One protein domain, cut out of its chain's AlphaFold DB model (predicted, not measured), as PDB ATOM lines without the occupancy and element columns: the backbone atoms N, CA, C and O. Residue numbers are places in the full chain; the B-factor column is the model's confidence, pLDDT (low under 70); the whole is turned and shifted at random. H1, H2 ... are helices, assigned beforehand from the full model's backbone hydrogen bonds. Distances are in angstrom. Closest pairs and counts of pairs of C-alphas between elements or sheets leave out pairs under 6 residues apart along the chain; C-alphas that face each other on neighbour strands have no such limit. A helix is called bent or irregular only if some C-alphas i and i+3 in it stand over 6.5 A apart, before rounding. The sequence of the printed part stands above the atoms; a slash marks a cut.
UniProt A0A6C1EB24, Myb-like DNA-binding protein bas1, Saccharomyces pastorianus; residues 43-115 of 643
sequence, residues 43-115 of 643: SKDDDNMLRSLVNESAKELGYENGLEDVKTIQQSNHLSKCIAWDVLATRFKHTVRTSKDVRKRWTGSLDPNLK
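AT A GLANCE: This is residues 43 to 115 of the 643 residues of the protein "Myb-like DNA-binding protein bas1" of Saccharomyces pastorianus (UniProt A0A6C1EB24). Look first for the longest helix, H1, which makes one side of a small body; H5 and H3, side by side and running opposite ways, cross it, H5 near its first half and H3 near its last. Short H2 packs on H1's last residues, and short H4 packs on the first part of H5. You have 73 residues printed with five named helices, H1 to H5 in chain order, and no named strand: the class is all helix. The whole is compact, with a radius of gyration of the C-alphas of 11.4 A and spans of 31 by 26 by 19 A.

HOW THE PARTS SIT: Start at H1, residues 44 to 60. Its residues 47 to 51 touch H5, residues 99 to 110, about perpendicular at 82 degrees; the closest C-alphas are those of Asp 47 and Leu 110, 7.3 A apart. Its residues 54 to 59 touch H2, residues 66 to 69, closest at the C-alphas of Ala 58 and Gly 66, 4.8 A. H5 is the hub, touching three helices. Its residues 103 to 107 only just touch H3, residues 73 to 82, with 3 pairs of C-alphas within 8 A, closest at Ser 80 and Thr 107, 7.5 A; the two run opposite ways at a shallow tilt of 16 degrees. Its residues 99 to 103 touch H4, residues 85 to 89, closest at the C-alphas of Asp 86 and Ser 99, 4.7 A. H1 and H3 are close but not clearly touching, the C-alphas of Ala 58 and Leu 79 being 7.3 A apart. H2 and H5 are apart. In H1, H4 and H5 every O i to N i+4 pair is within hydrogen-bond range, in H3 5 of 6; H2 is too short for such a pair.

IN THESE COORDINATES: Find C-alpha 44 at (9.613, -0.894, 115.307); from there H1 runs 24.4 A to C-alpha 60. H3 is 14.4 A long. H5 runs 14.9 A to C-alpha 110 at (1.568, 4.755, 110.526), and is only just irregular: C-alphas 107 and 110 are 6.7 A apart.

THE WHOLE: The two C-alphas farthest apart are those of Thr 72 and His 94, 32.1 A. The printed part has no cut; no link is long. Look at residue 94 for the one pLDDT under 70.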
ATOM      1  N   SER A  43       6.302  -2.717 118.426       90.56
ATOM      2  CA  SER A  43       7.738  -2.623 118.168       90.56
ATOM      3  C   SER A  43       7.986  -1.861 116.862       90.56
ATOM      4  O   SER A  43       7.066  -1.637 116.070       90.56
ATOM      5  N   LYS A  44       9.238  -1.460 116.613       90.88
ATOM      6  CA  LYS A  44       9.613  -0.894 115.307       90.88
ATOM      7  C   LYS A  44       9.450  -1.924 114.192       90.88
ATOM      8  O   LYS A  44       9.108  -1.560 113.075       90.88
ATOM      9  N   ASP A  45       9.666  -3.192 114.512       90.88
ATOM     10  CA  ASP A  45       9.633  -4.289 113.555       90.88
ATOM     11  C   ASP A  45       8.183  -4.659 113.209       90.88
ATOM     12  O   ASP A  45       7.876  -4.842 112.034       90.88
ATOM     13  N   ASP A  46       7.259  -4.607 114.183       91.56
ATOM     14  CA  ASP A  46       5.811  -4.656 113.919       91.56
ATOM     15  C   ASP A  46       5.367  -3.484 113.013       91.56
ATOM     16  O   ASP A  46       4.574  -3.676 112.092       91.56
ATOM     17  N   ASP A  47       5.864  -2.263 113.264       93.44
ATOM     18  CA  ASP A  47       5.534  -1.077 112.459       93.44
ATOM     19  C   ASP A  47       6.084  -1.177 111.025       93.44
ATOM     20  O   ASP A  47       5.402  -0.794 110.073       93.44
ATOM     21  N   ASN A  48       7.306  -1.689 110.858       94.19
ATOM     22  CA  ASN A  48       7.947  -1.895 109.557       94.19
ATOM     23  C   ASN A  48       7.256  -3.017 108.767       94.19
ATOM     24  O   ASN A  48       6.958  -2.837 107.587       94.19
ATOM     25  N   MET A  49       6.925  -4.130 109.431       93.38
ATOM     26  CA  MET A  49       6.118  -5.215 108.865       93.38
ATOM     27  C   MET A  49       4.765  -4.683 108.379       93.38
ATOM     28  O   MET A  49       4.382  -4.920 107.236       93.38
ATOM     29  N   LEU A  50       4.074  -3.883 109.199       94.75
ATOM     30  CA  LEU A  50       2.787  -3.294 108.828       94.75
ATOM     31  C   LEU A  50       2.893  -2.336 107.630       94.75
ATOM     32  O   LEU A  50       2.000  -2.313 106.786       94.75
ATOM     33  N   ARG A  51       3.989  -1.576 107.513       94.94
ATOM     34  CA  ARG A  51       4.260  -0.750 106.322       94.94
ATOM     35  C   ARG A  51       4.450  -1.590 105.067       94.94
ATOM     36  O   ARG A  51       3.868  -1.247 104.044       94.94
ATOM     37  N   SER A  52       5.226  -2.671 105.151       94.81
ATOM     38  CA  SER A  52       5.463  -3.565 104.014       94.81
ATOM     39  C   SER A  52       4.161  -4.208 103.539       94.81
ATOM     40  O   SER A  52       3.826  -4.095 102.366       94.81
ATOM     41  N   LEU A  53       3.389  -4.789 104.461       94.62
ATOM     42  CA  LEU A  53       2.126  -5.476 104.168       94.62
ATOM     43  C   LEU A  53       1.060  -4.543 103.569       94.62
ATOM     44  O   LEU A  53       0.353  -4.919 102.644       94.62
ATOM     45  N   VAL A  54       0.947  -3.305 104.062       94.69
ATOM     46  CA  VAL A  54      -0.001  -2.331 103.489       94.69
ATOM     47  C   VAL A  54       0.470  -1.818 102.120       94.69
ATOM     48  O   VAL A  54      -0.365  -1.515 101.273       94.69
ATOM     49  N   ASN A  55       1.781  -1.752 101.869       94.69
ATOM     50  CA  ASN A  55       2.318  -1.407 100.549       94.69
ATOM     51  C   ASN A  55       2.145  -2.541  99.523       94.69
ATOM     52  O   ASN A  55       1.891  -2.268  98.353       94.69
ATOM     53  N   GLU A  56       2.258  -3.793  99.969       93.88
ATOM     54  CA  GLU A  56       1.952  -5.007  99.203       93.88
ATOM     55  C   GLU A  56       0.477  -4.986  98.771       93.88
ATOM     56  O   GLU A  56       0.198  -4.916  97.575       93.88
ATOM     57  N   SER A  57      -0.463  -4.852  99.714       93.44
ATOM     58  CA  SER A  57      -1.893  -4.776  99.378       93.44
ATOM     59  C   SER A  57      -2.326  -3.506  98.643       93.44
ATOM     60  O   SER A  57      -3.339  -3.531  97.951       93.44
ATOM     61  N   ALA A  58      -1.572  -2.404  98.710       93.19
ATOM     62  CA  ALA A  58      -1.802  -1.269  97.812       93.19
ATOM     63  C   ALA A  58      -1.510  -1.648  96.347       93.19
ATOM     64  O   ALA A  58      -2.296  -1.314  95.463       93.19
ATOM     65  N   LYS A  59      -0.437  -2.408  96.083       93.06
ATOM     66  CA  LYS A  59      -0.117  -2.895  94.731       93.06
ATOM     67  C   LYS A  59      -1.116  -3.947  94.243       93.06
ATOM     68  O   LYS A  59      -1.538  -3.876  93.094       93.06
ATOM     69  N   GLU A  60      -1.565  -4.854  95.117       91.56
ATOM     70  CA  GLU A  60      -2.650  -5.811  94.813       91.56
ATOM     71  C   GLU A  60      -3.961  -5.102  94.413       91.56
ATOM     72  O   GLU A  60      -4.702  -5.596  93.567       91.56
ATOM     73  N   LEU A  61      -4.226  -3.919  94.981       90.25
ATOM     74  CA  LEU A  61      -5.390  -3.074  94.685       90.25
ATOM     75  C   LEU A  61      -5.178  -2.099  93.505       90.25
ATOM     76  O   LEU A  61      -5.995  -1.202  93.305       90.25
ATOM     77  N   GLY A  62      -4.110  -2.263  92.715       88.69
ATOM     78  CA  GLY A  62      -3.886  -1.517  91.470       88.69
ATOM     79  C   GLY A  62      -3.134  -0.186  91.601       88.69
ATOM     80  O   GLY A  62      -3.071   0.563  90.629       88.69
ATOM     81  N   TYR A  63      -2.544   0.123  92.760       89.12
ATOM     82  CA  TYR A  63      -1.641   1.271  92.909       89.12
ATOM     83  C   TYR A  63      -0.214   0.838  92.526       89.12
ATOM     84  O   TYR A  63       0.460   0.174  93.313       89.12
ATOM     85  N   GLU A  64       0.256   1.170  91.319       85.31
ATOM     86  CA  GLU A  64       1.521   0.656  90.757       85.31
ATOM     87  C   GLU A  64       2.747   0.948  91.646       85.31
ATOM     88  O   GLU A  64       3.576   0.063  91.904       85.31
ATOM     89  N   ASN A  65       2.827   2.156  92.213       87.44
ATOM     90  CA  ASN A  65       3.881   2.574  93.142       87.44
ATOM     91  C   ASN A  65       3.515   2.265  94.610       87.44
ATOM     92  O   ASN A  65       4.270   2.570  95.533       87.44
ATOM     93  N   GLY A  66       2.378   1.605  94.848       89.81
ATOM     94  CA  GLY A  66       1.859   1.273  96.169       89.81
ATOM     95  C   GLY A  66       1.450   2.525  96.943       89.81
ATOM     96  O   GLY A  66       0.592   3.295  96.517       89.81
ATOM     97  N   LEU A  67       2.063   2.743  98.105       88.69
ATOM     98  CA  LEU A  67       1.731   3.868  98.982       88.69
ATOM     99  C   LEU A  67       2.145   5.246  98.443       88.69
ATOM    100  O   LEU A  67       1.630   6.248  98.934       88.69
ATOM    101  N   GLU A  68       3.037   5.326  97.453       88.50
ATOM    102  CA  GLU A  68       3.492   6.609  96.890       88.50
ATOM    103  C   GLU A  68       2.422   7.292  96.018       88.50
ATOM    104  O   GLU A  68       2.398   8.519  95.895       88.50
ATOM    105  N   ASP A  69       1.476   6.515  95.486       87.19
ATOM    106  CA  ASP A  69       0.310   7.019  94.754       87.19
ATOM    107  C   ASP A  69      -0.775   7.583  95.700       87.19
ATOM    108  O   ASP A  69      -1.611   8.399  95.298       87.19
ATOM    109  N   VAL A  70      -0.739   7.208  96.985       88.62
ATOM    110  CA  VAL A  70      -1.729   7.563  98.018       88.62
ATOM    111  C   VAL A  70      -1.386   8.919  98.648       88.62
ATOM    112  O   VAL A  70      -0.954   9.019  99.797       88.62
ATOM    113  N   LYS A  71      -1.583   9.982  97.863       86.06
ATOM    114  CA  LYS A  71      -1.136  11.361  98.156       86.06
ATOM    115  C   LYS A  71      -2.090  12.180  99.036       86.06
ATOM    116  O   LYS A  71      -1.790  13.329  99.356       86.06
ATOM    117  N   THR A  72      -3.249  11.631  99.404       86.88
ATOM    118  CA  THR A  72      -4.244  12.311 100.247       86.88
ATOM    119  C   THR A  72      -4.802  11.411 101.347       86.88
ATOM    120  O   THR A  72      -4.947  10.197 101.194       86.88
ATOM    121  N   ILE A  73      -5.227  12.033 102.453       85.62
ATOM    122  CA  ILE A  73      -5.900  11.334 103.558       85.62
ATOM    123  C   ILE A  73      -7.236  10.698 103.127       85.62
ATOM    124  O   ILE A  73      -7.637   9.679 103.679       85.62
ATOM    125  N   GLN A  74      -7.911  11.249 102.110       85.62
ATOM    126  CA  GLN A  74      -9.141  10.677 101.552       85.62
ATOM    127  C   GLN A  74      -8.858   9.386 100.768       85.62
ATOM    128  O   GLN A  74      -9.534   8.385 100.999       85.62
ATOM    129  N   GLN A  75      -7.815   9.364  99.928       88.19
ATOM    130  CA  GLN A  75      -7.354   8.140  99.258       88.19
ATOM    131  C   GLN A  75      -6.887   7.087 100.275       88.19
ATOM    132  O   GLN A  75      -7.280   5.929 100.166       88.19
ATOM    133  N   SER A  76      -6.137   7.479 101.312       89.19
ATOM    134  CA  SER A  76      -5.725   6.563 102.391       89.19
ATOM    135  C   SER A  76      -6.925   5.981 103.154       89.19
ATOM    136  O   SER A  76      -6.990   4.777 103.406       89.19
ATOM    137  N   ASN A  77      -7.939   6.802 103.450       88.00
ATOM    138  CA  ASN A  77      -9.190   6.348 104.062       88.00
ATOM    139  C   ASN A  77     -10.016   5.428 103.145       88.00
ATOM    140  O   ASN A  77     -10.748   4.580 103.658       88.00
ATOM    141  N   HIS A  78      -9.915   5.570 101.819       88.69
ATOM    142  CA  HIS A  78     -10.524   4.654 100.851       88.69
ATOM    143  C   HIS A  78      -9.759   3.322 100.797       88.69
ATOM    144  O   HIS A  78     -10.345   2.283 101.094       88.69
ATOM    145  N   LEU A  79      -8.442   3.354 100.568       90.50
ATOM    146  CA  LEU A  79      -7.558   2.182 100.612       90.50
ATOM    147  C   LEU A  79      -7.719   1.396 101.929       90.50
ATOM    148  O   LEU A  79      -7.848   0.174 101.928       90.50
ATOM    149  N   SER A  80      -7.831   2.089 103.066       90.94
ATOM    150  CA  SER A  80      -8.062   1.465 104.375       90.94
ATOM    151  C   SER A  80      -9.428   0.773 104.530       90.94
ATOM    152  O   SER A  80      -9.606   0.056 105.523       90.94
ATOM    153  N   LYS A  81     -10.391   0.977 103.623       90.56
ATOM    154  CA  LYS A  81     -11.640   0.196 103.551       90.56
ATOM    155  C   LYS A  81     -11.486  -1.052 102.674       90.56
ATOM    156  O   LYS A  81     -12.146  -2.040 102.958       90.56
ATOM    157  N   CYS A  82     -10.620  -1.004 101.661       91.50
ATOM    158  CA  CYS A  82     -10.381  -2.097 100.713       91.50
ATOM    159  C   CYS A  82      -9.405  -3.169 101.238       91.50
ATOM    160  O   CYS A  82      -9.494  -4.321 100.831       91.50
ATOM    161  N   ILE A  83      -8.484  -2.815 102.142       93.88
ATOM    162  CA  ILE A  83      -7.502  -3.757 102.711       93.88
ATOM    163  C   ILE A  83      -8.167  -4.826 103.601       93.88
ATOM    164  O   ILE A  83      -8.864  -4.503 104.568       93.88
ATOM    165  N   ALA A  84      -7.839  -6.097 103.347       93.38
ATOM    166  CA  ALA A  84      -8.194  -7.254 104.176       93.38
ATOM    167  C   ALA A  84      -7.340  -7.322 105.464       93.38
ATOM    168  O   ALA A  84      -6.354  -8.054 105.582       93.38
ATOM    169  N   TRP A  85      -7.692  -6.493 106.452       94.31
ATOM    170  CA  TRP A  85      -6.943  -6.327 107.710       94.31
ATOM    171  C   TRP A  85      -6.796  -7.599 108.554       94.31
ATOM    172  O   TRP A  85      -5.914  -7.674 109.409       94.31
ATOM    173  N   ASP A  86      -7.686  -8.566 108.371       92.38
ATOM    174  CA  ASP A  86      -7.669  -9.894 108.976       92.38
ATOM    175  C   ASP A  86      -6.584 -10.782 108.356       92.38
ATOM    176  O   ASP A  86      -5.768 -11.331 109.100       92.38
ATOM    177  N   VAL A  87      -6.477 -10.815 107.023       91.75
ATOM    178  CA  VAL A  87      -5.380 -11.487 106.308       91.75
ATOM    179  C   VAL A  87      -4.036 -10.906 106.751       91.75
ATOM    180  O   VAL A  87      -3.133 -11.663 107.117       91.75
ATOM    181  N   LEU A  88      -3.918  -9.574 106.831       92.56
ATOM    182  CA  LEU A  88      -2.692  -8.925 107.313       92.56
ATOM    183  C   LEU A  88      -2.388  -9.248 108.787       92.56
ATOM    184  O   LEU A  88      -1.220  -9.396 109.149       92.56
ATOM    185  N   ALA A  89      -3.405  -9.413 109.640       91.88
ATOM    186  CA  ALA A  89      -3.207  -9.785 111.043       91.88
ATOM    187  C   ALA A  89      -2.573 -11.179 111.206       91.88
ATOM    188  O   ALA A  89      -1.739 -11.355 112.096       91.88
ATOM    189  N   THR A  90      -2.867 -12.140 110.316       90.81
ATOM    190  CA  THR A  90      -2.266 -13.496 110.359       90.81
ATOM    191  C   THR A  90      -0.736 -13.503 110.254       90.81
ATOM    192  O   THR A  90      -0.079 -14.450 110.696       90.81
ATOM    193  N   ARG A  91      -0.141 -12.445 109.686       89.88
ATOM    194  CA  ARG A  91       1.310 -12.328 109.489       89.88
ATOM    195  C   ARG A  91       2.054 -11.960 110.782       89.88
ATOM    196  O   ARG A  91       3.243 -12.251 110.893       89.88
ATOM    197  N   PHE A  92       1.371 -11.428 111.800       87.69
ATOM    198  CA  PHE A  92       1.953 -11.075 113.106       87.69
ATOM    199  C   PHE A  92       2.106 -12.298 114.030       87.69
ATOM    200  O   PHE A  92       1.603 -12.332 115.147       87.69
ATOM    201  N   LYS A  93       2.837 -13.325 113.582       75.56
ATOM    202  CA  LYS A  93       2.974 -14.608 114.305       75.56
ATOM    203  C   LYS A  93       3.600 -14.490 115.705       75.56
ATOM    204  O   LYS A  93       3.345 -15.335 116.555       75.56
ATOM    205  N   HIS A  94       4.413 -13.459 115.949       68.56
ATOM    206  CA  HIS A  94       5.158 -13.276 117.204       68.56
ATOM    207  C   HIS A  94       4.497 -12.316 118.206       68.56
ATOM    208  O   HIS A  94       4.928 -12.247 119.355       68.56
ATOM    209  N   THR A  95       3.457 -11.575 117.810       71.56
ATOM    210  CA  THR A  95       2.707 -10.692 118.715       71.56
ATOM    211  C   THR A  95       1.214 -10.876 118.478       71.56
ATOM    212  O   THR A  95       0.746 -10.764 117.354       71.56
ATOM    213  N   VAL A  96       0.423 -11.144 119.523       78.88
ATOM    214  CA  VAL A  96      -1.033 -11.283 119.351       78.88
ATOM    215  C   VAL A  96      -1.612  -9.922 118.944       78.88
ATOM    216  O   VAL A  96      -1.726  -9.009 119.771       78.88
ATOM    217  N   ARG A  97      -1.932  -9.777 117.653       86.50
ATOM    218  CA  ARG A  97      -2.573  -8.608 117.034       86.50
ATOM    219  C   ARG A  97      -3.918  -9.033 116.462       86.50
ATOM    220  O   ARG A  97      -3.984  -9.989 115.699       86.50
ATOM    221  N   THR A  98      -4.985  -8.307 116.780       90.38
ATOM    222  CA  THR A  98      -6.252  -8.465 116.052       90.38
ATOM    223  C   THR A  98      -6.267  -7.563 114.820       90.38
ATOM    224  O   THR A  98      -5.620  -6.514 114.812       90.38
ATOM    225  N   SER A  99      -7.083  -7.883 113.814       91.81
ATOM    226  CA  SER A  99      -7.347  -7.020 112.645       91.81
ATOM    227  C   SER A  99      -7.715  -5.583 113.049       91.81
ATOM    228  O   SER A  99      -7.363  -4.616 112.373       91.81
ATOM    229  N   LYS A 100      -8.387  -5.427 114.201       90.81
ATOM    230  CA  LYS A 100      -8.769  -4.135 114.791       90.81
ATOM    231  C   LYS A 100      -7.556  -3.361 115.321       90.81
ATOM    232  O   LYS A 100      -7.496  -2.147 115.130       90.81
ATOM    233  N   ASP A 101      -6.584  -4.037 115.937       91.25
ATOM    234  CA  ASP A 101      -5.321  -3.421 116.372       91.25
ATOM    235  C   ASP A 101      -4.466  -2.997 115.177       91.25
ATOM    236  O   ASP A 101      -3.956  -1.877 115.162       91.25
ATOM    237  N   VAL A 102      -4.343  -3.870 114.171       93.69
ATOM    238  CA  VAL A 102      -3.567  -3.631 112.943       93.69
ATOM    239  C   VAL A 102      -4.131  -2.422 112.187       93.69
ATOM    240  O   VAL A 102      -3.417  -1.441 111.969       93.69
ATOM    241  N   ARG A 103      -5.441  -2.416 111.896       93.88
ATOM    242  CA  ARG A 103      -6.114  -1.282 111.243       93.88
ATOM    243  C   ARG A 103      -5.978   0.012 112.047       93.88
ATOM    244  O   ARG A 103      -5.610   1.039 111.481       93.88
ATOM    245  N   LYS A 104      -6.226  -0.014 113.368       92.00
ATOM    246  CA  LYS A 104      -6.109   1.189 114.217       92.00
ATOM    247  C   LYS A 104      -4.662   1.687 114.325       92.00
ATOM    248  O   LYS A 104      -4.450   2.888 114.491       92.00
ATOM    249  N   ARG A 105      -3.660   0.806 114.212       93.31
ATOM    250  CA  ARG A 105      -2.252   1.211 114.141       93.31
ATOM    251  C   ARG A 105      -1.936   1.922 112.831       93.31
ATOM    252  O   ARG A 105      -1.242   2.940 112.865       93.31
ATOM    253  N   TRP A 106      -2.475   1.438 111.712       94.12
ATOM    254  CA  TRP A 106      -2.340   2.109 110.422       94.12
ATOM    255  C   TRP A 106      -2.974   3.507 110.444       94.12
ATOM    256  O   TRP A 106      -2.250   4.508 110.456       94.12
ATOM    257  N   THR A 107      -4.305   3.572 110.555       91.31
ATOM    258  CA  THR A 107      -5.093   4.815 110.430       91.31
ATOM    259  C   THR A 107      -4.883   5.803 111.577       91.31
ATOM    260  O   THR A 107      -5.170   6.988 111.440       91.31
ATOM    261  N   GLY A 108      -4.380   5.338 112.724       89.38
ATOM    262  CA  GLY A 108      -4.107   6.172 113.893       89.38
ATOM    263  C   GLY A 108      -2.644   6.578 114.079       89.38
ATOM    264  O   GLY A 108      -2.352   7.308 115.029       89.38
ATOM    265  N   SER A 109      -1.688   6.082 113.277       88.88
ATOM    266  CA  SER A 109      -0.256   6.367 113.502       88.88
ATOM    267  C   SER A 109       0.673   6.183 112.298       88.88
ATOM    268  O   SER A 109       1.587   6.996 112.137       88.88
ATOM    269  N   LEU A 110       0.529   5.117 111.503       91.69
ATOM    270  CA  LEU A 110       1.568   4.755 110.526       91.69
ATOM    271  C   LEU A 110       1.401   5.400 109.153       91.69
ATOM    272  O   LEU A 110       2.431   5.736 108.559       91.69
ATOM    273  N   ASP A 111       0.167   5.640 108.708       90.06
ATOM    274  CA  ASP A 111      -0.144   6.316 107.441       90.06
ATOM    275  C   ASP A 111       0.738   7.577 107.229       90.06
ATOM    276  O   ASP A 111       0.841   8.418 108.143       90.06
ATOM    277  N   PRO A 112       1.435   7.701 106.077       88.69
ATOM    278  CA  PRO A 112       2.202   8.892 105.707       88.69
ATOM    279  C   PRO A 112       1.378  10.187 105.725       88.69
ATOM    280  O   PRO A 112       1.893  11.212 106.165       88.69
ATOM    281  N   ASN A 113       0.097  10.133 105.347       87.44
ATOM    282  CA  ASN A 113      -0.787  11.297 105.189       87.44
ATOM    283  C   ASN A 113      -1.232  11.936 106.522       87.44
ATOM    284  O   ASN A 113      -1.881  12.983 106.537       87.44
ATOM    285  N   LEU A 114      -0.887  11.324 107.660       89.88
ATOM    286  CA  LEU A 114      -1.218  11.829 108.992       89.88
ATOM    287  C   LEU A 114      -0.238  12.913 109.461       89.88
ATOM    288  O   LEU A 114       0.937  12.633 109.729       89.88
ATOM    289  N   LYS A 115      -0.756  14.125 109.697       88.31
ATOM    290  CA  LYS A 115      -0.017  15.252 110.281       88.31
ATOM    291  C   LYS A 115       0.442  14.928 111.704       88.31
ATOM    292  O   LYS A 115      -0.341  14.874 112.657       88.31
TER     293      LYS A 115